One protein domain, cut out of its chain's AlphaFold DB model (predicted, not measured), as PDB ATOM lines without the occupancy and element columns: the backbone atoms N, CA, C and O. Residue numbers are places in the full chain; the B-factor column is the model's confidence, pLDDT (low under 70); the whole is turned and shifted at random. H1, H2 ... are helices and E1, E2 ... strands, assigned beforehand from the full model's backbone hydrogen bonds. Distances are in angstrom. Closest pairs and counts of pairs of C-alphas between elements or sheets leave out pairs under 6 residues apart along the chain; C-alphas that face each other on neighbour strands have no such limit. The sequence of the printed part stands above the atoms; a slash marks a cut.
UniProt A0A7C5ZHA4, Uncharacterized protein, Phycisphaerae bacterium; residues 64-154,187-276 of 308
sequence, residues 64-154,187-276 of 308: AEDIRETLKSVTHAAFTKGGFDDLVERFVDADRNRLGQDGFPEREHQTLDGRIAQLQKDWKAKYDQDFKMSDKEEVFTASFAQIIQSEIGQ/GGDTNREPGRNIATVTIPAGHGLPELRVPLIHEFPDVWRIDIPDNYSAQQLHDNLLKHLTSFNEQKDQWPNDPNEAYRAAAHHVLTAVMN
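What this domain is: This is residues 64 to 154 and 187 to 276 of the 308 residues of an uncharacterized protein of Phycisphaerae bacterium (UniProt A0A7C5ZHA4). A strongly twisted antiparallel sheet of four strands forms a wall near one end of the domain, with H1 and H7, about perpendicular to each other, packed on it. H6 folds back along H7, and the long H4 runs beside H6, farther from the sheet, while H2 and H3 follow from the end of H1. The printed part has 181 residues, with seven named helices and four strands in the order H1 H2 H3 H4 H5 E1 E2 E3 E4 H6 H7; the sheet runs E1 E2 E3 E4, and the class is mixed. The whole is compact, with a radius of gyration of the C-alphas of 15.9 A and spans of 52 by 38 by 27 A.

How they stand to each other: Start at the sheet: E1, residues 146 to 151, and E4, residues 223 to 226, are edge strands; E2, residues 197 to 203, and E3, residues 212 to 219, are inner ones. Between antiparallel E1 and E2, find N 148 and O 200 within hydrogen-bond range, 2.9 A. E2, E3 and E4 form a meander, each strand the antiparallel neighbour of the one before, in two hairpins; N 201 and O 214 are 2.9 A apart, as are N 217 and O 225. H1, residues 64 to 78, and H7, residues 259 to 274, are on one face of the sheet, making two layers. H7 touches H1 with residues 266 to 271 alone, about perpendicular at 79 degrees; the closest C-alphas, of Thr 75 and Ala 267, are 5.5 A apart. H6, residues 234 to 250, forms a helical hairpin with H7 at a shallow tilt of 30 degrees, closest at C-alphas 240 and 273, 5.0 A. H4, residues 106 to 127, touches H6 with residues 112 to 122 alone, the same way at 25 degrees, a shallow tilt, closest at C-alphas 112 and 242, 5.7 A. H2, residues 84 to 89, forms hairpins with H1, closest at C-alphas 77 and 87, 5.1 A, where residues 74 to 78 of H1 alone touch it, and with H3, residues 93 to 101, closest at C-alphas 88 and 96, 5.9 A. H3 only grazes the sheet, with residues 93 to 95. H5, residues 136 to 139, touches residues 260 to 264 of H7 alone, closest at C-alphas 139 and 260, 5.5 A. Every O i to N i+4 pair is within hydrogen-bond range in H1, H2, H3, H6 and H7, and 15 of 18 in H4; H5 is too short for such a pair.

Where its parts are: Find C-alpha 64 at (21.503, 64.782, 46.376), where H1 begins its 21.4 A. H4 starts at C-alpha 106, (30.562, 35.608, 63.093), and runs 31.1 A; E3 measures 22.2 A and H6 24.2 A. H7 runs 22.3 A to C-alpha 274 at (22.804, 44.833, 47.868).

The domain as a whole: The two C-alphas farthest apart, of Ala 125 and Gln 154, are 52.5 A apart. Residues 155 to 186 are not printed; C-alphas 154 and 187 stand 19.6 A apart across this cut. Of the links printed whole, none is long. Look for pLDDT under 70 at residues 103, 154 and 187 to 190.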
ATOM      1  N   ALA A  64      20.557  65.545  47.195       94.12
ATOM      2  CA  ALA A  64      21.503  64.782  46.376       94.12
ATOM      3  C   ALA A  64      22.851  64.543  47.076       94.12
ATOM      4  O   ALA A  64      23.483  63.511  46.846       94.12
ATOM      5  N   GLU A  65      23.314  65.488  47.896       94.25
ATOM      6  CA  GLU A  65      24.574  65.354  48.627       94.25
ATOM      7  C   GLU A  65      24.502  64.245  49.686       94.25
ATOM      8  O   GLU A  65      25.368  63.364  49.706       94.25
ATOM      9  N   ASP A  66      23.446  64.236  50.502       96.06
ATOM     10  CA  ASP A  66      23.251  63.249  51.567       96.06
ATOM     11  C   ASP A  66      22.994  61.852  50.998       96.06
ATOM     12  O   ASP A  66      23.547  60.863  51.480       96.06
ATOM     13  N   ILE A  67      22.237  61.760  49.898       96.50
ATOM     14  CA  ILE A  67      22.030  60.500  49.175       96.50
ATOM     15  C   ILE A  67      23.372  59.930  48.690       96.50
ATOM     16  O   ILE A  67      23.639  58.739  48.867       96.50
ATOM     17  N   ARG A  68      24.255  60.759  48.115       96.81
ATOM     18  CA  ARG A  68      25.598  60.320  47.687       96.81
ATOM     19  C   ARG A  68      26.473  59.908  48.866       96.81
ATOM     20  O   ARG A  68      27.228  58.944  48.737       96.81
ATOM     21  N   GLU A  69      26.375  60.591  50.005       97.12
ATOM     22  CA  GLU A  69      27.096  60.189  51.217       97.12
ATOM     23  C   GLU A  69      26.598  58.827  51.724       97.12
ATOM     24  O   GLU A  69      27.418  57.980  52.079       97.12
ATOM     25  N   THR A  70      25.294  58.539  51.650       97.81
ATOM     26  CA  THR A  70      24.759  57.201  51.949       97.81
ATOM     27  C   THR A  70      25.337  56.134  51.013       97.81
ATOM     28  O   THR A  70      25.820  55.106  51.496       97.81
ATOM     29  N   LEU A  71      25.374  56.368  49.694       98.06
ATOM     30  CA  LEU A  71      25.967  55.423  48.729       98.06
ATOM     31  C   LEU A  71      27.463  55.182  48.992       98.06
ATOM     32  O   LEU A  71      27.938  54.040  48.956       98.06
ATOM     33  N   LYS A  72      28.209  56.248  49.304       97.62
ATOM     34  CA  LYS A  72      29.614  56.164  49.719       97.62
ATOM     35  C   LYS A  72      29.768  55.351  50.993       97.62
ATOM     36  O   LYS A  72      30.631  54.481  51.046       97.62
ATOM     37  N   SER A  73      28.945  55.610  52.005       97.75
ATOM     38  CA  SER A  73      29.016  54.939  53.301       97.75
ATOM     39  C   SER A  73      28.729  53.440  53.188       97.75
ATOM     40  O   SER A  73      29.426  52.637  53.805       97.75
ATOM     41  N   VAL A  74      27.759  53.055  52.353       98.19
ATOM     42  CA  VAL A  74      27.453  51.658  51.993       98.19
ATOM     43  C   VAL A  74      28.636  51.000  51.293       98.19
ATOM     44  O   VAL A  74      29.086  49.932  51.704       98.19
ATOM     45  N   THR A  75      29.203  51.673  50.289       98.25
ATOM     46  CA  THR A  75      30.386  51.171  49.578       98.25
ATOM     47  C   THR A  75      31.576  51.023  50.524       98.25
ATOM     48  O   THR A  75      32.276  50.019  50.497       98.25
ATOM     49  N   HIS A  76      31.810  51.992  51.407       97.62
ATOM     50  CA  HIS A  76      32.918  51.950  52.354       97.62
ATOM     51  C   HIS A  76      32.775  50.810  53.369       97.62
ATOM     52  O   HIS A  76      33.744  50.087  53.599       97.62
ATOM     53  N   ALA A  77      31.582  50.614  53.937       97.62
ATOM     54  CA  ALA A  77      31.318  49.524  54.874       97.62
ATOM     55  C   ALA A  77      31.573  48.151  54.232       97.62
ATOM     56  O   ALA A  77      32.289  47.330  54.800       97.62
ATOM     57  N   ALA A  78      31.118  47.952  52.991       97.75
ATOM     58  CA  ALA A  78      31.357  46.721  52.234       97.75
ATOM     59  C   ALA A  78      32.847  46.416  51.973       97.75
ATOM     60  O   ALA A  78      33.220  45.262  51.772       97.75
ATOM     61  N   PHE A  79      33.706  47.438  51.970       98.12
ATOM     62  CA  PHE A  79      35.156  47.317  51.787       98.12
ATOM     63  C   PHE A  79      35.937  47.425  53.102       98.12
ATOM     64  O   PHE A  79      37.166  47.543  53.083       98.12
ATOM     65  N   THR A  80      35.254  47.382  54.245       97.38
ATOM     66  CA  THR A  80      35.858  47.470  55.575       97.38
ATOM     67  C   THR A  80      35.810  46.109  56.251       97.38
ATOM     68  O   THR A  80      34.781  45.445  56.281       97.38
ATOM     69  N   LYS A  81      36.947  45.673  56.797       96.50
ATOM     70  CA  LYS A  81      37.022  44.423  57.557       96.50
ATOM     71  C   LYS A  81      36.123  44.519  58.797       96.50
ATOM     72  O   LYS A  81      36.244  45.488  59.540       96.50
ATOM     73  N   GLY A  82      35.265  43.528  59.017       95.44
ATOM     74  CA  GLY A  82      34.226  43.556  60.046       95.44
ATOM     75  C   GLY A  82      33.080  44.526  59.739       95.44
ATOM     76  O   GLY A  82      32.201  44.700  60.570       95.44
ATOM     77  N   GLY A  83      33.062  45.147  58.555       96.12
ATOM     78  CA  GLY A  83      32.085  46.163  58.163       96.12
ATOM     79  C   GLY A  83      30.753  45.605  57.658       96.12
ATOM     80  O   GLY A  83      29.973  46.350  57.071       96.12
ATOM     81  N   PHE A  84      30.484  44.307  57.834       96.06
ATOM     82  CA  PHE A  84      29.205  43.717  57.429       96.06
ATOM     83  C   PHE A  84      28.048  44.236  58.290       96.06
ATOM     84  O   PHE A  84      27.033  44.664  57.750       96.06
ATOM     85  N   ASP A  85      28.228  44.283  59.611       94.69
ATOM     86  CA  ASP A  85      27.217  44.839  60.517       94.69
ATOM     87  C   ASP A  85      27.016  46.335  60.237       94.69
ATOM     88  O   ASP A  85      25.884  46.796  60.088       94.69
ATOM     89  N   ASP A  86      28.113  47.069  60.015       96.31
ATOM     90  CA  ASP A  86      28.070  48.463  59.570       96.31
ATOM     91  C   ASP A  86      27.252  48.606  58.273       96.31
ATOM     92  O   ASP A  86      26.405  49.492  58.155       96.31
ATOM     93  N   LEU A  87      27.473  47.743  57.277       97.25
ATOM     94  CA  LEU A  87      26.706  47.752  56.031       97.25
ATOM     95  C   LEU A  87      25.205  47.606  56.313       97.25
ATOM     96  O   LEU A  87      24.421  48.399  55.786       97.25
ATOM     97  N   VAL A  88      24.822  46.659  57.176       96.31
ATOM     98  CA  VAL A  88      23.423  46.449  57.575       96.31
ATOM     99  C   VAL A  88      22.829  47.710  58.201       96.31
ATOM    100  O   VAL A  88      21.725  48.099  57.832       96.31
ATOM    101  N   GLU A  89      23.564  48.431  59.052       96.50
ATOM    102  CA  GLU A  89      23.093  49.677  59.682       96.50
ATOM    103  C   GLU A  89      22.718  50.803  58.698       96.50
ATOM    104  O   GLU A  89      22.059  51.776  59.080       96.50
ATOM    105  N   ARG A  90      23.122  50.700  57.427       97.44
ATOM    106  CA  ARG A  90      22.799  51.680  56.376       97.44
ATOM    107  C   ARG A  90      21.523  51.348  55.601       97.44
ATOM    108  O   ARG A  90      21.107  52.158  54.766       97.44
ATOM    109  N   PHE A  91      20.883  50.218  55.889       96.94
ATOM    110  CA  PHE A  91      19.559  49.891  55.363       96.94
ATOM    111  C   PHE A  91      18.452  50.494  56.217       96.94
ATOM    112  O   PHE A  91      18.717  50.981  57.316       96.94
ATOM    113  N   VAL A  92      17.224  50.514  55.705       96.25
ATOM    114  CA  VAL A  92      16.043  51.005  56.438       96.25
ATOM    115  C   VAL A  92      15.749  50.147  57.670       96.25
ATOM    116  O   VAL A  92      16.175  48.996  57.761       96.25
ATOM    117  N   ASP A  93      15.024  50.695  58.644       94.75
ATOM    118  CA  ASP A  93      14.819  50.064  59.953       94.75
ATOM    119  C   ASP A  93      14.224  48.659  59.876       94.75
ATOM    120  O   ASP A  93      14.710  47.737  60.533       94.75
ATOM    121  N   ALA A  94      13.212  48.466  59.031       93.44
ATOM    122  CA  ALA A  94      12.607  47.153  58.844       93.44
ATOM    123  C   ALA A  94      13.613  46.119  58.312       93.44
ATOM    124  O   ALA A  94      13.611  44.979  58.776       93.44
ATOM    125  N   ASP A  95      14.497  46.522  57.397       94.62
ATOM    126  CA  ASP A  95      15.524  45.645  56.834       94.62
ATOM    127  C   ASP A  95      16.603  45.325  57.868       94.62
ATOM    128  O   ASP A  95      16.973  44.164  58.021       94.62
ATOM    129  N   ARG A  96      17.050  46.317  58.649       94.69
ATOM    130  CA  ARG A  96      17.983  46.101  59.771       94.69
ATOM    131  C   ARG A  96      17.435  45.081  60.760       94.69
ATOM    132  O   ARG A  96      18.123  44.131  61.124       94.69
ATOM    133  N   ASN A  97      16.177  45.258  61.160       93.81
ATOM    134  CA  ASN A  97      15.503  44.362  62.092       93.81
ATOM    135  C   ASN A  97      15.353  42.952  61.513       93.81
ATOM    136  O   ASN A  97      15.582  41.982  62.230       93.81
ATOM    137  N   ARG A  98      15.005  42.827  60.224       93.25
ATOM    138  CA  ARG A  98      14.912  41.530  59.539       93.25
ATOM    139  C   ARG A  98      16.270  40.830  59.501       93.25
ATOM    140  O   ARG A  98      16.380  39.698  59.953       93.25
ATOM    141  N   LEU A  99      17.303  41.509  59.009       92.50
ATOM    142  CA  LEU A  99      18.639  40.930  58.841       92.50
ATOM    143  C   LEU A  99      19.314  40.609  60.184       92.50
ATOM    144  O   LEU A  99      20.063  39.640  60.278       92.50
ATOM    145  N   GLY A 100      19.028  41.380  61.237       88.25
ATOM    146  CA  GLY A 100      19.569  41.149  62.579       88.25
ATOM    147  C   GLY A 100      18.940  39.966  63.329       88.25
ATOM    148  O   GLY A 100      19.546  39.452  64.269       88.25
ATOM    149  N   GLN A 101      17.744  39.507  62.938       84.00
ATOM    150  CA  GLN A 101      17.037  38.417  63.629       84.00
ATOM    151  C   GLN A 101      17.609  37.027  63.337       84.00
ATOM    152  O   GLN A 101      17.505  36.140  64.185       84.00
ATOM    153  N   ASP A 102      18.247  36.839  62.182       75.06
ATOM    154  CA  ASP A 102      18.688  35.518  61.718       75.06
ATOM    155  C   ASP A 102      19.951  35.000  62.434       75.06
ATOM    156  O   ASP A 102      20.369  33.864  62.207       75.06
ATOM    157  N   GLY A 103      20.558  35.797  63.326       69.06
ATOM    158  CA  GLY A 103      21.709  35.371  64.129       69.06
ATOM    159  C   GLY A 103      22.896  34.941  63.267       69.06
ATOM    160  O   GLY A 103      23.501  33.896  63.523       69.06
ATOM    161  N   PHE A 104      23.188  35.722  62.222       80.94
ATOM    162  CA  PHE A 104      24.212  35.405  61.236       80.94
ATOM    163  C   PHE A 104      25.578  35.187  61.921       80.94
ATOM    164  O   PHE A 104      26.065  36.076  62.624       80.94
ATOM    165  N   PRO A 105      26.173  33.982  61.828       79.75
ATOM    166  CA  PRO A 105      27.271  33.621  62.711       79.75
ATOM    167  C   PRO A 105      28.588  34.281  62.290       79.75
ATOM    168  O   PRO A 105      29.030  34.143  61.153       79.75
ATOM    169  N   GLU A 106      29.290  34.874  63.259       77.88
ATOM    170  CA  GLU A 106      30.562  35.608  63.093       77.88
ATOM    171  C   GLU A 106      31.635  34.844  62.292       77.88
ATOM    172  O   GLU A 106      32.469  35.430  61.604       77.88
ATOM    173  N   ARG A 107      31.620  33.507  62.334       76.00
ATOM    174  CA  ARG A 107      32.542  32.669  61.552       76.00
ATOM    175  C   ARG A 107      32.421  32.898  60.037       76.00
ATOM    176  O   ARG A 107      33.421  32.774  59.339       76.00
ATOM    177  N   GLU A 108      31.226  33.214  59.536       79.56
ATOM    178  CA  GLU A 108      30.986  33.448  58.107       79.56
ATOM    179  C   GLU A 108      31.645  34.768  57.681       79.56
ATOM    180  O   GLU A 108      32.251  34.839  56.608       79.56
ATOM    181  N   HIS A 109      31.700  35.753  58.592       88.88
ATOM    182  CA  HIS A 109      32.352  37.046  58.361       88.88
ATOM    183  C   HIS A 109      33.850  36.884  58.070       88.88
ATOM    184  O   HIS A 109      34.424  37.691  57.346       88.88
ATOM    185  N   GLN A 110      34.503  35.824  58.569       94.00
ATOM    186  CA  GLN A 110      35.942  35.610  58.367       94.00
ATOM    187  C   GLN A 110      36.314  35.420  56.893       94.00
ATOM    188  O   GLN A 110      37.387  35.856  56.463       94.00
ATOM    189  N   THR A 111      35.444  34.776  56.110       95.06
ATOM    190  CA  THR A 111      35.687  34.559  54.677       95.06
ATOM    191  C   THR A 111      35.597  35.880  53.918       95.06
ATOM    192  O   THR A 111      36.493  36.207  53.133       95.06
ATOM    193  N   LEU A 112      34.553  36.665  54.194       96.12
ATOM    194  CA  LEU A 112      34.376  38.004  53.638       96.12
ATOM    195  C   LEU A 112      35.527  38.936  54.045       96.12
ATOM    196  O   LEU A 112      36.138  39.565  53.184       96.12
ATOM    197  N   ASP A 113      35.917  38.935  55.316       97.12
ATOM    198  CA  ASP A 113      37.047  39.702  55.843       97.12
ATOM    199  C   ASP A 113      38.371  39.346  55.168       97.12
ATOM    200  O   ASP A 113      39.167  40.227  54.831       97.12
ATOM    201  N   GLY A 114      38.624  38.051  54.962       97.19
ATOM    202  CA  GLY A 114      39.797  37.577  54.235       97.19
ATOM    203  C   GLY A 114      39.818  38.098  52.797       97.19
ATOM    204  O   GLY A 114      40.864  38.542  52.311       97.19
ATOM    205  N   ARG A 115      38.657  38.111  52.130       97.94
ATOM    206  CA  ARG A 115      38.513  38.671  50.781       97.94
ATOM    207  C   ARG A 115      38.743  40.183  50.767       97.94
ATOM    208  O   ARG A 115      39.509  40.650  49.925       97.94
ATOM    209  N   ILE A 116      38.141  40.926  51.694       98.25
ATOM    210  CA  ILE A 116      38.301  42.382  51.819       98.25
ATOM    211  C   ILE A 116      39.767  42.741  52.074       98.25
ATOM    212  O   ILE A 116      40.309  43.619  51.404       98.25
ATOM    213  N   ALA A 117      40.452  42.027  52.971       98.31
ATOM    214  CA  ALA A 117      41.867  42.262  53.251       98.31
ATOM    215  C   ALA A 117      42.751  42.061  52.005       98.31
ATOM    216  O   ALA A 117      43.666  42.850  51.749       98.31
ATOM    217  N   GLN A 118      42.475  41.025  51.206       98.38
ATOM    218  CA  GLN A 118      43.186  40.795  49.948       98.38
ATOM    219  C   GLN A 118      42.907  41.907  48.928       98.38
ATOM    220  O   GLN A 118      43.839  42.372  48.274       98.38
ATOM    221  N   LEU A 119      41.659  42.367  48.835       98.44
ATOM    222  CA  LEU A 119      41.275  43.471  47.961       98.44
ATOM    223  C   LEU A 119      41.999  44.759  48.356       98.44
ATOM    224  O   LEU A 119      42.654  45.369  47.520       98.44
ATOM    225  N   GLN A 120      41.965  45.149  49.632       98.38
ATOM    226  CA  GLN A 120      42.657  46.345  50.122       98.38
ATOM    227  C   GLN A 120      44.163  46.307  49.818       98.38
ATOM    228  O   GLN A 120      44.752  47.319  49.433       98.38
ATOM    229  N   LYS A 121      44.792  45.130  49.934       98.56
ATOM    230  CA  LYS A 121      46.192  44.925  49.544       98.56
ATOM    231  C   LYS A 121      46.403  45.121  48.040       98.56
ATOM    232  O   LYS A 121      47.349  45.806  47.656       98.56
ATOM    233  N   ASP A 122      45.559  44.516  47.207       98.50
ATOM    234  CA  ASP A 122      45.636  44.632  45.745       98.50
ATOM    235  C   ASP A 122      45.378  46.080  45.281       98.50
ATOM    236  O   ASP A 122      46.091  46.594  44.420       98.50
ATOM    237  N   TRP A 123      44.434  46.775  45.919       98.44
ATOM    238  CA  TRP A 123      44.152  48.196  45.713       98.44
ATOM    239  C   TRP A 123      45.374  49.061  46.007       98.44
ATOM    240  O   TRP A 123      45.813  49.829  45.149       98.44
ATOM    241  N   LYS A 124      45.977  48.885  47.188       98.38
ATOM    242  CA  LYS A 124      47.185  49.618  47.576       98.38
ATOM    243  C   LYS A 124      48.352  49.341  46.642       98.38
ATOM    244  O   LYS A 124      49.087  50.259  46.306       98.38
ATOM    245  N   ALA A 125      48.500  48.102  46.182       98.44
ATOM    246  CA  ALA A 125      49.535  47.754  45.217       98.44
ATOM    247  C   ALA A 125      49.344  48.453  43.858       98.44
ATOM    248  O   ALA A 125      50.339  48.795  43.223       98.44
ATOM    249  N   LYS A 126      48.098  48.669  43.408       98.12
ATOM    250  CA  LYS A 126      47.818  49.319  42.117       98.12
ATOM    251  C   LYS A 126      47.878  50.847  42.184       98.12
ATOM    252  O   LYS A 126      48.432  51.460  41.277       98.12
ATOM    253  N   TYR A 127      47.302  51.450  43.222       97.69
ATOM    254  CA  TYR A 127      47.106  52.905  43.298       97.69
ATOM    255  C   TYR A 127      48.012  53.618  44.306       97.69
ATOM    256  O   TYR A 127      47.919  54.834  44.427       97.69
ATOM    257  N   ASP A 128      48.845  52.883  45.048       97.81
ATOM    258  CA  ASP A 128      49.709  53.417  46.115       97.81
ATOM    259  C   ASP A 128      48.945  54.200  47.203       97.81
ATOM    260  O   ASP A 128      49.453  55.122  47.836       97.81
ATOM    261  N   GLN A 129      47.686  53.823  47.442       97.44
ATOM    262  CA  GLN A 129      46.825  54.424  48.460       97.44
ATOM    263  C   GLN A 129      45.936  53.374  49.117       97.44
ATOM    264  O   GLN A 129      45.659  52.328  48.535       97.44
ATOM    265  N   ASP A 130      45.474  53.644  50.333       97.75
ATOM    266  CA  ASP A 130      44.469  52.795  50.973       97.75
ATOM    267  C   ASP A 130      43.108  52.963  50.275       97.75
ATOM    268  O   ASP A 130      42.836  53.996  49.654       97.75
ATOM    269  N   PHE A 131      42.240  51.950  50.363       96.62
ATOM    270  CA  PHE A 131      40.873  52.064  49.855       96.62
ATOM    271  C   PHE A 131      40.099  53.057  50.728       96.62
ATOM    272  O   PHE A 131      39.612  52.725  51.810       96.62
ATOM    273  N   LYS A 132      40.024  54.305  50.272       94.62
ATOM    274  CA  LYS A 132      39.352  55.395  50.968       94.62
ATOM    275  C   LYS A 132      38.780  56.368  49.950       94.62
ATOM    276  O   LYS A 132      39.474  57.252  49.443       94.62
ATOM    277  N   MET A 133      37.486  56.220  49.700       91.12
ATOM    278  CA  MET A 133      36.727  57.151  48.877       91.12
ATOM    279  C   MET A 133      36.625  58.492  49.608       91.12
ATOM    280  O   MET A 133      35.850  58.639  50.553       91.12
ATOM    281  N   SER A 134      37.485  59.439  49.240       85.31
ATOM    282  CA  SER A 134      37.605  60.711  49.960       85.31
ATOM    283  C   SER A 134      36.593  61.735  49.452       85.31
ATOM    284  O   SER A 134      35.927  62.375  50.262       85.31
ATOM    285  N   ASP A 135      36.426  61.809  48.133       88.81
ATOM    286  CA  ASP A 135      35.534  62.744  47.456       88.81
ATOM    287  C   ASP A 135      34.345  61.978  46.850       88.81
ATOM    288  O   ASP A 135      34.512  61.123  45.976       88.81
ATOM    289  N   LYS A 136      33.141  62.211  47.389       90.00
ATOM    290  CA  LYS A 136      31.929  61.510  46.935       90.00
ATOM    291  C   LYS A 136      31.403  62.115  45.639       90.00
ATOM    292  O   LYS A 136      30.760  61.411  44.869       90.00
ATOM    293  N   GLU A 137      31.674  63.388  45.391       89.00
ATOM    294  CA  GLU A 137      31.259  64.128  44.208       89.00
ATOM    295  C   GLU A 137      32.063  63.692  42.978       89.00
ATOM    296  O   GLU A 137      31.509  63.612  41.879       89.00
ATOM    297  N   GLU A 138      33.332  63.325  43.167       91.12
ATOM    298  CA  GLU A 138      34.167  62.758  42.109       91.12
ATOM    299  C   GLU A 138      33.740  61.340  41.710       91.12
ATOM    300  O   GLU A 138      33.833  60.997  40.529       91.12
ATOM    301  N   VAL A 139      33.229  60.524  42.643       94.44
ATOM    302  CA  VAL A 139      32.826  59.123  42.391       94.44
ATOM    303  C   VAL A 139      31.340  58.979  42.048       94.44
ATOM    304  O   VAL A 139      30.990  58.298  41.086       94.44
ATOM    305  N   PHE A 140      30.445  59.650  42.761       95.56
ATOM    306  CA  PHE A 140      28.999  59.612  42.520       95.56
ATOM    307  C   PHE A 140      28.529  60.844  41.745       95.56
ATOM    308  O   PHE A 140      27.616  61.561  42.157       95.56
ATOM    309  N   THR A 141      29.155  61.087  40.594       95.00
ATOM    310  CA  THR A 141      28.754  62.149  39.664       95.00
ATOM    311  C   THR A 141      27.324  61.928  39.164       95.00
ATOM    312  O   THR A 141      26.821  60.806  39.166       95.00
ATOM    313  N   ALA A 142      26.677  62.975  38.644       92.38
ATOM    314  CA  ALA A 142      25.340  62.856  38.047       92.38
ATOM    315  C   ALA A 142      25.278  61.860  36.869       92.38
ATOM    316  O   ALA A 142      24.230  61.283  36.604       92.38
ATOM    317  N   SER A 143      26.400  61.623  36.180       92.75
ATOM    318  CA  SER A 143      26.484  60.621  35.112       92.75
ATOM    319  C   SER A 143      26.512  59.182  35.627       92.75
ATOM    320  O   SER A 143      26.080  58.287  34.909       92.75
ATOM    321  N   PHE A 144      27.029  58.954  36.837       95.75
ATOM    322  CA  PHE A 144      27.133  57.624  37.436       95.75
ATOM    323  C   PHE A 144      25.964  57.310  38.373       95.75
ATOM    324  O   PHE A 144      25.456  56.199  38.355       95.75
ATOM    325  N   ALA A 145      25.521  58.284  39.166       96.50
ATOM    326  CA  ALA A 145      24.400  58.161  40.086       96.50
ATOM    327  C   ALA A 145      23.347  59.225  39.758       96.50
ATOM    328  O   ALA A 145      23.426  60.367  40.220       96.50
ATOM    329  N   GLN A 146      22.364  58.839  38.945       95.19
ATOM    330  CA  GLN A 146      21.232  59.691  38.584       95.19
ATOM    331  C   GLN A 146      20.191  59.630  39.697       95.19
ATOM    332  O   GLN A 146      19.635  58.567  39.967       95.19
ATOM    333  N   ILE A 147      19.944  60.755  40.367       94.19
ATOM    334  CA  ILE A 147      19.119  60.809  41.579       94.19
ATOM    335  C   ILE A 147      17.774  61.443  41.251       94.19
ATOM    336  O   ILE A 147      17.714  62.611  40.871       94.19
ATOM    337  N   ILE A 148      16.697  60.690  41.462       92.44
ATOM    338  CA  ILE A 148      15.325  61.193  41.394       92.44
ATOM    339  C   ILE A 148      14.753  61.167  42.808       92.44
ATOM    340  O   ILE A 148      14.541  60.092  43.368       92.44
ATOM    341  N   GLN A 149      14.495  62.341  43.380       91.25
ATOM    342  CA  GLN A 149      13.854  62.485  44.687       91.25
ATOM    343  C   GLN A 149      12.368  62.810  44.525       91.25
ATOM    344  O   GLN A 149      11.973  63.565  43.637       91.25
ATOM    345  N   SER A 150      11.537  62.234  45.388       87.75
ATOM    346  CA  SER A 150      10.098  62.490  45.439       87.75
ATOM    347  C   SER A 150       9.572  62.380  46.870       87.75
ATOM    348  O   SER A 150      10.224  61.822  47.747       87.75
ATOM    349  N   GLU A 151       8.383  62.920  47.113       85.81
ATOM    350  CA  GLU A 151       7.655  62.731  48.368       85.81
ATOM    351  C   GLU A 151       6.583  61.659  48.153       85.81
ATOM    352  O   GLU A 151       5.891  61.662  47.126       85.81
ATOM    353  N   ILE A 152       6.405  60.751  49.118       77.81
ATOM    354  CA  ILE A 152       5.253  59.845  49.115       77.81
ATOM    355  C   ILE A 152       4.007  60.695  49.359       77.81
ATOM    356  O   ILE A 152       3.637  60.994  50.497       77.81
ATOM    357  N   GLY A 153       3.365  61.112  48.268       70.50
ATOM    358  CA  GLY A 153       2.202  61.981  48.341       70.50
ATOM    359  C   GLY A 153       1.088  61.357  49.181       70.50
ATOM    360  O   GLY A 153       0.786  60.172  49.053       70.50
ATOM    361  N   GLN A 154       0.391  62.181  49.967       57.88
ATOM    362  CA  GLN A 154      -0.780  61.774  50.765       57.88
ATOM    363  C   GLN A 154      -1.896  61.104  49.929       57.88
ATOM    364  O   GLN A 154      -2.780  60.436  50.465       57.88
ATOM    365  N   GLY A 187      11.745  47.027  49.478       57.06
ATOM    366  CA  GLY A 187      11.203  46.240  50.579       57.06
ATOM    367  C   GLY A 187       9.846  46.755  51.050       57.06
ATOM    368  O   GLY A 187       9.745  47.735  51.784       57.06
ATOM    369  N   GLY A 188       8.789  46.069  50.616       61.56
ATOM    370  CA  GLY A 188       7.444  46.153  51.175       61.56
ATOM    371  C   GLY A 188       6.761  47.525  51.131       61.56
ATOM    372  O   GLY A 188       7.338  48.578  50.884       61.56
ATOM    373  N   ASP A 189       5.458  47.542  51.414       65.50
ATOM    374  CA  ASP A 189       4.754  48.810  51.681       65.50
ATOM    375  C   ASP A 189       5.046  49.324  53.107       65.50
ATOM    376  O   ASP A 189       4.700  50.453  53.447       65.50
ATOM    377  N   THR A 190       5.687  48.500  53.945       64.94
ATOM    378  CA  THR A 190       5.859  48.722  55.389       64.94
ATOM    379  C   THR A 190       6.686  49.967  55.720       64.94
ATOM    380  O   THR A 190       6.486  50.554  56.778       64.94
ATOM    381  N   ASN A 191       7.555  50.418  54.810       71.19
ATOM    382  CA  ASN A 191       8.447  51.561  55.041       71.19
ATOM    383  C   ASN A 191       7.989  52.859  54.350       71.19
ATOM    384  O   ASN A 191       8.666  53.885  54.432       71.19
ATOM    385  N   ARG A 192       6.838  52.839  53.663       78.31
ATOM    386  CA  ARG A 192       6.360  53.941  52.811       78.31
ATOM    387  C   ARG A 192       5.228  54.723  53.468       78.31
ATOM    388  O   ARG A 192       4.124  54.821  52.935       78.31
ATOM    389  N   GLU A 193       5.504  55.285  54.639       80.38
ATOM    390  CA  GLU A 193       4.549  56.168  55.311       80.38
ATOM    391  C   GLU A 193       4.318  57.446  54.478       80.38
ATOM    392  O   GLU A 193       5.283  58.042  53.984       80.38
ATOM    393  N   PRO A 194       3.059  57.898  54.319       82.75
ATOM    394  CA  PRO A 194       2.762  59.156  53.640       82.75
ATOM    395  C   PRO A 194       3.533  60.336  54.241       82.75
ATOM    396  O   PRO A 194       3.578  60.496  55.460       82.75
ATOM    397  N   GLY A 195       4.096  61.186  53.380       83.50
ATOM    398  CA  GLY A 195       4.890  62.351  53.781       83.50
ATOM    399  C   GLY A 195       6.376  62.071  54.029       83.50
ATOM    400  O   GLY A 195       7.109  62.999  54.360       83.50
ATOM    401  N   ARG A 196       6.853  60.829  53.864       88.25
ATOM    402  CA  ARG A 196       8.297  60.552  53.834       88.25
ATOM    403  C   ARG A 196       8.899  60.923  52.478       88.25
ATOM    404  O   ARG A 196       8.304  60.666  51.426       88.25
ATOM    405  N   ASN A 197      10.112  61.472  52.516       93.19
ATOM    406  CA  ASN A 197      10.935  61.657  51.327       93.19
ATOM    407  C   ASN A 197      11.501  60.303  50.890       93.19
ATOM    408  O   ASN A 197      12.002  59.526  51.705       93.19
ATOM    409  N   ILE A 198      11.426  60.031  49.594       94.31
ATOM    410  CA  ILE A 198      12.026  58.861  48.958       94.31
ATOM    411  C   ILE A 198      12.912  59.305  47.804       94.31
ATOM    412  O   ILE A 198      12.693  60.348  47.182       94.31
ATOM    413  N   ALA A 199      13.897  58.484  47.480       95.06
ATOM    414  CA  ALA A 199      14.724  58.678  46.309       95.06
ATOM    415  C   ALA A 199      14.896  57.360  45.563       95.06
ATOM    416  O   ALA A 199      14.825  56.273  46.130       95.06
ATOM    417  N   THR A 200      15.110  57.453  44.261       95.44
ATOM    418  CA  THR A 200      15.608  56.347  43.452       95.44
ATOM    419  C   THR A 200      16.886  56.810  42.786       95.44
ATOM    420  O   THR A 200      16.895  57.819  42.080       95.44
ATOM    421  N   VAL A 201      17.961  56.066  43.015       96.56
ATOM    422  CA  VAL A 201      19.232  56.258  42.324       96.56
ATOM    423  C   VAL A 201      19.300  55.257  41.184       96.56
ATOM    424  O   VAL A 201      19.183  54.055  41.412       96.56
ATOM    425  N   THR A 202      19.497  55.743  39.966       96.56
ATOM    426  CA  THR A 202      19.784  54.892  38.808       96.56
ATOM    427  C   THR A 202      21.285  54.898  38.548       96.56
ATOM    428  O   THR A 202      21.876  55.961  38.346       96.56
ATOM    429  N   ILE A 203      21.891  53.711  38.567       96.81
ATOM    430  CA  ILE A 203      23.266  53.469  38.127       96.81
ATOM    431  C   ILE A 203      23.178  52.857  36.726       96.81
ATOM    432  O   ILE A 203      22.618  51.767  36.597       96.81
ATOM    433  N   PRO A 204      23.667  53.527  35.670       96.38
ATOM    434  CA  PRO A 204      23.589  52.992  34.317       96.38
ATOM    435  C   PRO A 204      24.425  51.712  34.188       96.38
ATOM    436  O   PRO A 204      25.357  51.481  34.957       96.38
ATOM    437  N   ALA A 205      24.117  50.890  33.183       96.19
ATOM    438  CA  ALA A 205      24.953  49.741  32.852       96.19
ATOM    439  C   ALA A 205      26.406  50.185  32.587       96.19
ATOM    440  O   ALA A 205      26.656  51.175  31.897       96.19
ATOM    441  N   GLY A 206      27.365  49.446  33.136       95.62
ATOM    442  CA  GLY A 206      28.766  49.856  33.202       95.62
ATOM    443  C   GLY A 206      29.609  48.805  33.912       95.62
ATOM    444  O   GLY A 206      29.065  47.920  34.557       95.62
ATOM    445  N   HIS A 207      30.934  48.840  33.734       95.19
ATOM    446  CA  HIS A 207      31.876  47.939  34.433       95.19
ATOM    447  C   HIS A 207      31.558  46.431  34.302       95.19
ATOM    448  O   HIS A 207      31.925  45.638  35.160       95.19
ATOM    449  N   GLY A 208      30.868  46.028  33.225       93.69
ATOM    450  CA  GLY A 208      30.408  44.648  33.013       93.69
ATOM    451  C   GLY A 208      29.157  44.251  33.813       93.69
ATOM    452  O   GLY A 208      28.804  43.075  33.839       93.69
ATOM    453  N   LEU A 209      28.491  45.213  34.451       94.94
ATOM    454  CA  LEU A 209      27.307  45.054  35.287       94.94
ATOM    455  C   LEU A 209      26.075  45.726  34.653       94.94
ATOM    456  O   LEU A 209      26.210  46.679  33.872       94.94
ATOM    457  N   PRO A 210      24.862  45.235  34.965       95.12
ATOM    458  CA  PRO A 210      23.630  45.792  34.422       95.12
ATOM    459  C   PRO A 210      23.282  47.154  35.028       95.12
ATOM    460  O   PRO A 210      23.841  47.567  36.045       95.12
ATOM    461  N   GLU A 211      22.320  47.844  34.408       95.06
ATOM    462  CA  GLU A 211      21.677  49.001  35.038       95.06
ATOM    463  C   GLU A 211      21.043  48.580  36.368       95.06
ATOM    464  O   GLU A 211      20.462  47.498  36.482       95.06
ATOM    465  N   LEU A 212      21.141  49.454  37.366       96.12
ATOM    466  CA  LEU A 212      20.618  49.223  38.698       96.12
ATOM    467  C   LEU A 212      19.752  50.392  39.161       96.12
ATOM    468  O   LEU A 212      20.101  51.554  38.972       96.12
ATOM    469  N   ARG A 213      18.647  50.074  39.839       95.81
ATOM    470  CA  ARG A 213      17.815  51.045  40.556       95.81
ATOM    471  C   ARG A 213      17.906  50.771  42.045       95.81
ATOM    472  O   ARG A 213      17.538  49.689  42.492       95.81
ATOM    473  N   VAL A 214      18.388  51.752  42.794       96.94
ATOM    474  CA  VAL A 214      18.581  51.681  44.242       96.94
ATOM    475  C   VAL A 214      17.538  52.585  44.893       96.94
ATOM    476  O   VAL A 214      17.633  53.806  44.746       96.94
ATOM    477  N   PRO A 215      16.510  52.031  45.553       96.38
ATOM    478  CA  PRO A 215      15.548  52.828  46.293       96.38
ATOM    479  C   PRO A 215      16.145  53.245  47.641       96.38
ATOM    480  O   PRO A 215      16.851  52.483  48.304       96.38
ATOM    481  N   LEU A 216      15.867  54.483  48.041       96.88
ATOM    482  CA  LEU A 216      16.237  55.025  49.339       96.88
ATOM    483  C   LEU A 216      15.027  55.665  50.010       96.88
ATOM    484  O   LEU A 216      14.171  56.263  49.351       96.88
ATOM    485  N   ILE A 217      14.998  55.577  51.333       95.81
ATOM    486  CA  ILE A 217      13.978  56.179  52.188       95.81
ATOM    487  C   ILE A 217      14.678  57.095  53.186       95.81
ATOM    488  O   ILE A 217      15.715  56.746  53.753       95.81
ATOM    489  N   HIS A 218      14.108  58.278  53.385       95.94
ATOM    490  CA  HIS A 218      14.566  59.216  54.393       95.94
ATOM    491  C   HIS A 218      13.950  58.866  55.760       95.94
ATOM    492  O   HIS A 218      12.725  58.876  55.918       95.94
ATOM    493  N   GLU A 219      14.788  58.521  56.738       93.81
ATOM    494  CA  GLU A 219      14.404  58.134  58.100       93.81
ATOM    495  C   GLU A 219      14.743  59.224  59.130       93.81
ATOM    496  O   GLU A 219      15.679  60.004  58.971       93.81
ATOM    497  N   PHE A 220      13.997  59.247  60.237       88.56
ATOM    498  CA  PHE A 220      14.288  60.098  61.393       88.56
ATOM    499  C   PHE A 220      15.572  59.620  62.120       88.56
ATOM    500  O   PHE A 220      15.732  58.410  62.295       88.56
ATOM    501  N   PRO A 221      16.462  60.509  62.618       85.12
ATOM    502  CA  PRO A 221      16.280  61.957  62.737       85.12
ATOM    503  C   PRO A 221      16.553  62.800  61.490       85.12
ATOM    504  O   PRO A 221      16.007  63.893  61.468       85.12
ATOM    505  N   ASP A 222      17.338  62.342  60.510       92.06
ATOM    506  CA  ASP A 222      17.608  63.042  59.232       92.06
ATOM    507  C   ASP A 222      18.600  62.205  58.393       92.06
ATOM    508  O   ASP A 222      19.765  62.567  58.234       92.06
ATOM    509  N   VAL A 223      18.241  60.973  58.012       96.06
ATOM    510  CA  VAL A 223      19.198  60.064  57.356       96.06
ATOM    511  C   VAL A 223      18.587  59.282  56.205       96.06
ATOM    512  O   VAL A 223      17.564  58.617  56.342       96.06
ATOM    513  N   TRP A 224      19.266  59.299  55.059       97.81
ATOM    514  CA  TRP A 224      18.937  58.441  53.928       97.81
ATOM    515  C   TRP A 224      19.438  57.016  54.153       97.81
ATOM    516  O   TRP A 224      20.607  56.792  54.481       97.81
ATOM    517  N   ARG A 225      18.560  56.040  53.923       97.69
ATOM    518  CA  ARG A 225      18.843  54.606  54.031       97.69
ATOM    519  C   ARG A 225      18.453  53.884  52.752       97.69
ATOM    520  O   ARG A 225      17.487  54.279  52.107       97.69
ATOM    521  N   ILE A 226      19.196  52.839  52.392       97.38
ATOM    522  CA  ILE A 226      18.839  51.990  51.249       97.38
ATOM    523  C   ILE A 226      17.722  51.029  51.667       97.38
ATOM    524  O   ILE A 226      17.798  50.409  52.725       97.38
ATOM    525  N   ASP A 227      16.704  50.921  50.822       95.94
ATOM    526  CA  ASP A 227      15.614  49.953  50.938       95.94
ATOM    527  C   ASP A 227      15.973  48.719  50.093       95.94
ATOM    528  O   ASP A 227      16.181  48.828  48.884       95.94
ATOM    529  N   ILE A 228      16.134  47.551  50.716       95.19
ATOM    530  CA  ILE A 228      16.558  46.325  50.019       95.19
ATOM    531  C   ILE A 228      15.366  45.377  49.799       95.19
ATOM    532  O   ILE A 228      14.331  45.525  50.444       95.19
ATOM    533  N   PRO A 229      15.460  44.382  48.898       93.56
ATOM    534  CA  PRO A 229      14.379  43.412  48.715       93.56
ATOM    535  C   PRO A 229      13.981  42.678  50.015       93.56
ATOM    536  O   PRO A 229      14.832  42.235  50.784       93.56
ATOM    537  N   ASP A 230      12.677  42.480  50.250       90.19
ATOM    538  CA  ASP A 230      12.167  41.824  51.474       90.19
ATOM    539  C   ASP A 230      12.543  40.341  51.583       90.19
ATOM    540  O   ASP A 230      12.590  39.774  52.674       90.19
ATOM    541  N   ASN A 231      12.787  39.690  50.444       88.75
ATOM    542  CA  ASN A 231      13.158  38.277  50.367       88.75
ATOM    543  C   ASN A 231      14.650  38.035  50.644       88.75
ATOM    544  O   ASN A 231      15.140  36.931  50.401       88.75
ATOM    545  N   TYR A 232      15.362  39.056  51.124       89.94
ATOM    546  CA  TYR A 232      16.783  39.001  51.422       89.94
ATOM    547  C   TYR A 232      17.043  38.651  52.887       89.94
ATOM    548  O   TYR A 232      16.694  39.408  53.798       89.94
ATOM    549  N   SER A 233      17.672  37.490  53.090       93.38
ATOM    550  CA  SER A 233      18.269  37.079  54.367       93.38
ATOM    551  C   SER A 233      19.687  37.635  54.530       93.38
ATOM    552  O   SER A 233      20.357  37.968  53.547       93.38
ATOM    553  N   ALA A 234      20.184  37.667  55.770       94.06
ATOM    554  CA  ALA A 234      21.559  38.086  56.060       94.06
ATOM    555  C   ALA A 234      22.604  37.204  55.352       94.06
ATOM    556  O   ALA A 234      23.563  37.725  54.784       94.06
ATOM    557  N   GLN A 235      22.378  35.883  55.299       94.06
ATOM    558  CA  GLN A 235      23.251  34.950  54.576       94.06
ATOM    559  C   GLN A 235      23.299  35.261  53.074       94.06
ATOM    560  O   GLN A 235      24.383  35.312  52.502       94.06
ATOM    561  N   GLN A 236      22.151  35.500  52.430       94.25
ATOM    562  CA  GLN A 236      22.123  35.825  50.997       94.25
ATOM    563  C   GLN A 236      22.842  37.140  50.701       94.25
ATOM    564  O   GLN A 236      23.620  37.204  49.751       94.25
ATOM    565  N   LEU A 237      22.624  38.171  51.525       95.69
ATOM    566  CA  LEU A 237      23.333  39.439  51.389       95.69
ATOM    567  C   LEU A 237      24.850  39.238  51.511       95.69
ATOM    568  O   LEU A 237      25.605  39.741  50.679       95.69
ATOM    569  N   HIS A 238      25.294  38.483  52.518       95.88
ATOM    570  CA  HIS A 238      26.703  38.150  52.713       95.88
ATOM    571  C   HIS A 238      27.295  37.418  51.503       95.88
ATOM    572  O   HIS A 238      28.340  37.817  50.985       95.88
ATOM    573  N   ASP A 239      26.625  36.370  51.026       95.31
ATOM    574  CA  ASP A 239      27.118  35.541  49.928       95.31
ATOM    575  C   ASP A 239      27.180  36.326  48.617       95.31
ATOM    576  O   ASP A 239      28.157  36.222  47.869       95.31
ATOM    577  N   ASN A 240      26.187  37.182  48.366       96.31
ATOM    578  CA  ASN A 240      26.185  38.069  47.211       96.31
ATOM    579  C   ASN A 240      27.282  39.132  47.313       96.31
ATOM    580  O   ASN A 240      27.983  39.383  46.329       96.31
ATOM    581  N   LEU A 241      27.524  39.695  48.498       97.38
ATOM    582  CA  LEU A 241      28.637  40.618  48.706       97.38
ATOM    583  C   LEU A 241      29.985  39.929  48.459       97.38
ATOM    584  O   LEU A 241      30.812  40.436  47.697       97.38
ATOM    585  N   LEU A 242      30.192  38.735  49.019       97.31
ATOM    586  CA  LEU A 242      31.399  37.939  48.805       97.31
ATOM    587  C   LEU A 242      31.608  37.612  47.318       97.31
ATOM    588  O   LEU A 242      32.729  37.747  46.815       97.31
ATOM    589  N   LYS A 243      30.546  37.216  46.604       97.12
ATOM    590  CA  LYS A 243      30.552  36.951  45.156       97.12
ATOM    591  C   LYS A 243      31.004  38.186  44.376       97.12
ATOM    592  O   LYS A 243      31.959  38.101  43.601       97.12
ATOM    593  N   HIS A 244      30.374  39.340  44.596       97.88
ATOM    594  CA  HIS A 244      30.678  40.556  43.838       97.88
ATOM    595  C   HIS A 244      32.055  41.143  44.172       97.88
ATOM    596  O   HIS A 244      32.762  41.545  43.248       97.88
ATOM    597  N   LEU A 245      32.486  41.128  45.437       98.00
ATOM    598  CA  LEU A 245      33.836  41.565  45.819       98.00
ATOM    599  C   LEU A 245      34.923  40.624  45.283       98.00
ATOM    600  O   LEU A 245      36.000  41.076  44.890       98.00
ATOM    601  N   THR A 246      34.643  39.319  45.232       98.12
ATOM    602  CA  THR A 246      35.536  38.345  44.590       98.12
ATOM    603  C   THR A 246      35.662  38.637  43.099       98.12
ATOM    604  O   THR A 246      36.782  38.816  42.626       98.12
ATOM    605  N   SER A 247      34.538  38.787  42.389       97.56
ATOM    606  CA  SER A 247      34.529  39.121  40.960       97.56
ATOM    607  C   SER A 247      35.275  40.424  40.669       97.56
ATOM    608  O   SER A 247      36.064  40.478  39.729       97.56
ATOM    609  N   PHE A 248      35.058  41.470  41.471       98.06
ATOM    610  CA  PHE A 248      35.756  42.743  41.304       98.06
ATOM    611  C   PHE A 248      37.276  42.576  41.459       98.06
ATOM    612  O   PHE A 248      38.037  43.095  40.645       98.06
ATOM    613  N   ASN A 249      37.732  41.815  42.461       98.06
ATOM    614  CA  ASN A 249      39.162  41.600  42.695       98.06
ATOM    615  C   ASN A 249      39.828  40.672  41.668       98.06
ATOM    616  O   ASN A 249      41.009  40.834  41.366       98.06
ATOM    617  N   GLU A 250      39.102  39.702  41.113       97.69
ATOM    618  CA  GLU A 250      39.599  38.850  40.021       97.69
ATOM    619  C   GLU A 250      39.822  39.644  38.725       97.69
ATOM    620  O   GLU A 250      40.685  39.296  37.925       97.69
ATOM    621  N   GLN A 251      39.116  40.763  38.559       97.38
ATOM    622  CA  GLN A 251      39.268  41.682  37.431       97.38
ATOM    623  C   GLN A 251      40.285  42.806  37.699       97.38
ATOM    624  O   GLN A 251      40.297  43.806  36.983       97.38
ATOM    625  N   LYS A 252      41.176  42.675  38.693       97.19
ATOM    626  CA  LYS A 252      42.124  43.746  39.069       97.19
ATOM    627  C   LYS A 252      43.082  44.197  37.965       97.19
ATOM    628  O   LYS A 252      43.475  45.368  37.913       97.19
ATOM    629  N   ASP A 253      43.400  43.297  37.041       97.69
ATOM    630  CA  ASP A 253      44.205  43.614  35.857       97.69
ATOM    631  C   ASP A 253      43.445  44.519  34.871       97.69
ATOM    632  O   ASP A 253      44.063  45.235  34.086       97.69
ATOM    633  N   GLN A 254      42.110  44.536  34.950       97.56
ATOM    634  CA  GLN A 254      41.213  45.380  34.156       97.56
ATOM    635  C   GLN A 254      40.778  46.648  34.898       97.56
ATOM    636  O   GLN A 254      40.089  47.484  34.316       97.56
ATOM    637  N   TRP A 255      41.163  46.816  36.169       98.06
ATOM    638  CA  TRP A 255      40.816  48.030  36.898       98.06
ATOM    639  C   TRP A 255      41.354  49.272  36.165       98.06
ATOM    640  O   TRP A 255      42.507  49.247  35.707       98.06
ATOM    641  N   PRO A 256      40.560  50.355  36.086       97.62
ATOM    642  CA  PRO A 256      40.976  51.615  35.480       97.62
ATOM    643  C   PRO A 256      42.288  52.152  36.066       97.62
ATOM    644  O   PRO A 256      42.664  51.835  37.189       97.62
ATOM    645  N   ASN A 257      42.997  52.997  35.317       97.88
ATOM    646  CA  ASN A 257      44.158  53.710  35.869       97.88
ATOM    647  C   ASN A 257      43.738  54.857  36.800       97.88
ATOM    648  O   ASN A 257      44.495  55.225  37.692       97.88
ATOM    649  N   ASP A 258      42.550  55.420  36.574       96.62
ATOM    650  CA  ASP A 258      41.962  56.436  37.442       96.62
ATOM    651  C   ASP A 258      41.309  55.758  38.662       96.62
ATOM    652  O   ASP A 258      40.360  54.982  38.484       96.62
ATOM    653  N   PRO A 259      41.773  56.034  39.895       97.19
ATOM    654  CA  PRO A 259      41.170  55.464  41.093       97.19
ATOM    655  C   PRO A 259      39.694  55.845  41.261       97.19
ATOM    656  O   PRO A 259      38.938  55.040  41.799       97.19
ATOM    657  N   ASN A 260      39.250  57.010  40.778       96.81
ATOM    658  CA  ASN A 260      37.847  57.419  40.878       96.81
ATOM    659  C   ASN A 260      36.936  56.546  40.014       96.81
ATOM    660  O   ASN A 260      35.857  56.146  40.451       96.81
ATOM    661  N   GLU A 261      37.394  56.166  38.824       97.44
ATOM    662  CA  GLU A 261      36.668  55.226  37.970       97.44
ATOM    663  C   GLU A 261      36.665  53.806  38.556       97.44
ATOM    664  O   GLU A 261      35.668  53.090  38.477       97.44
ATOM    665  N   ALA A 262      37.747  53.403  39.225       98.00
ATOM    666  CA  ALA A 262      37.779  52.137  39.951       98.00
ATOM    667  C   ALA A 262      36.863  52.133  41.186       98.00
ATOM    668  O   ALA A 262      36.249  51.108  41.484       98.00
ATOM    669  N   TYR A 263      36.721  53.269  41.876       98.38
ATOM    670  CA  TYR A 263      35.737  53.441  42.944       98.38
ATOM    671  C   TYR A 263      34.299  53.330  42.419       98.38
ATOM    672  O   TYR A 263      33.471  52.713  43.090       98.38
ATOM    673  N   ARG A 264      33.998  53.850  41.218       98.00
ATOM    674  CA  ARG A 264      32.686  53.655  40.568       98.00
ATOM    675  C   ARG A 264      32.400  52.181  40.305       98.00
ATOM    676  O   ARG A 264      31.355  51.687  40.717       98.00
ATOM    677  N   ALA A 265      33.354  51.464  39.712       98.06
ATOM    678  CA  ALA A 265      33.230  50.026  39.482       98.06
ATOM    679  C   ALA A 265      32.998  49.255  40.796       98.06
ATOM    680  O   ALA A 265      32.088  48.430  40.892       98.06
ATOM    681  N   ALA A 266      33.773  49.569  41.839       98.25
ATOM    682  CA  ALA A 266      33.607  48.999  43.174       98.25
ATOM    683  C   ALA A 266      32.202  49.254  43.753       98.25
ATOM    684  O   ALA A 266      31.558  48.322  44.240       98.25
ATOM    685  N   ALA A 267      31.707  50.492  43.668       98.31
ATOM    686  CA  ALA A 267      30.369  50.858  44.124       98.31
ATOM    687  C   ALA A 267      29.273  50.118  43.341       98.31
ATOM    688  O   ALA A 267      28.330  49.611  43.943       98.31
ATOM    689  N   HIS A 268      29.410  49.987  42.017       98.06
ATOM    690  CA  HIS A 268      28.452  49.259  41.178       98.06
ATOM    691  C   HIS A 268      28.376  47.777  41.572       98.06
ATOM    692  O   HIS A 268      27.277  47.239  41.721       98.06
ATOM    693  N   HIS A 269      29.516  47.132  41.849       98.19
ATOM    694  CA  HIS A 269      29.560  45.763  42.375       98.19
ATOM    695  C   HIS A 269      28.837  45.629  43.723       98.19
ATOM    696  O   HIS A 269      28.047  44.699  43.895       98.19
ATOM    697  N   VAL A 270      29.076  46.549  44.662       98.25
ATOM    698  CA  VAL A 270      28.424  46.528  45.984       98.25
ATOM    699  C   VAL A 270      26.925  46.734  45.861       98.25
ATOM    700  O   VAL A 270      26.160  45.957  46.418       98.25
ATOM    701  N   LEU A 271      26.488  47.742  45.109       97.94
ATOM    702  CA  LEU A 271      25.065  48.030  44.961       97.94
ATOM    703  C   LEU A 271      24.341  46.893  44.223       97.94
ATOM    704  O   LEU A 271      23.222  46.552  44.593       97.94
ATOM    705  N   THR A 272      24.991  46.233  43.257       96.88
ATOM    706  CA  THR A 272      24.439  45.028  42.609       96.88
ATOM    707  C   THR A 272      24.231  43.900  43.620       96.88
ATOM    708  O   THR A 272      23.165  43.285  43.644       96.88
ATOM    709  N   ALA A 273      25.210  43.675  44.504       97.00
ATOM    710  CA  ALA A 273      25.088  42.704  45.587       97.00
ATOM    711  C   ALA A 273      23.997  43.079  46.597       97.00
ATOM    712  O   ALA A 273      23.279  42.205  47.066       97.00
ATOM    713  N   VAL A 274      23.835  44.359  46.929       97.19
ATOM    714  CA  VAL A 274      22.804  44.833  47.868       97.19
ATOM    715  C   VAL A 274      21.394  44.678  47.288       97.19
ATOM    716  O   VAL A 274      20.474  44.308  48.010       97.19
ATOM    717  N   MET A 275      21.222  44.899  45.983       96.19
ATOM    718  CA  MET A 275      19.913  44.851  45.321       96.19
ATOM    719  C   MET A 275      19.500  43.460  44.822       96.19
ATOM    720  O   MET A 275      18.428  43.329  44.234       96.19
ATOM    721  N   ASN A 276      20.323  42.430  45.040       93.31
ATOM    722  CA  ASN A 276      20.086  41.059  44.574       93.31
ATOM    723  C   ASN A 276      19.824  40.936  43.065       93.31
ATOM    724  O   ASN A 276      19.019  40.114  42.628       93.31
TER     725      ASN A 276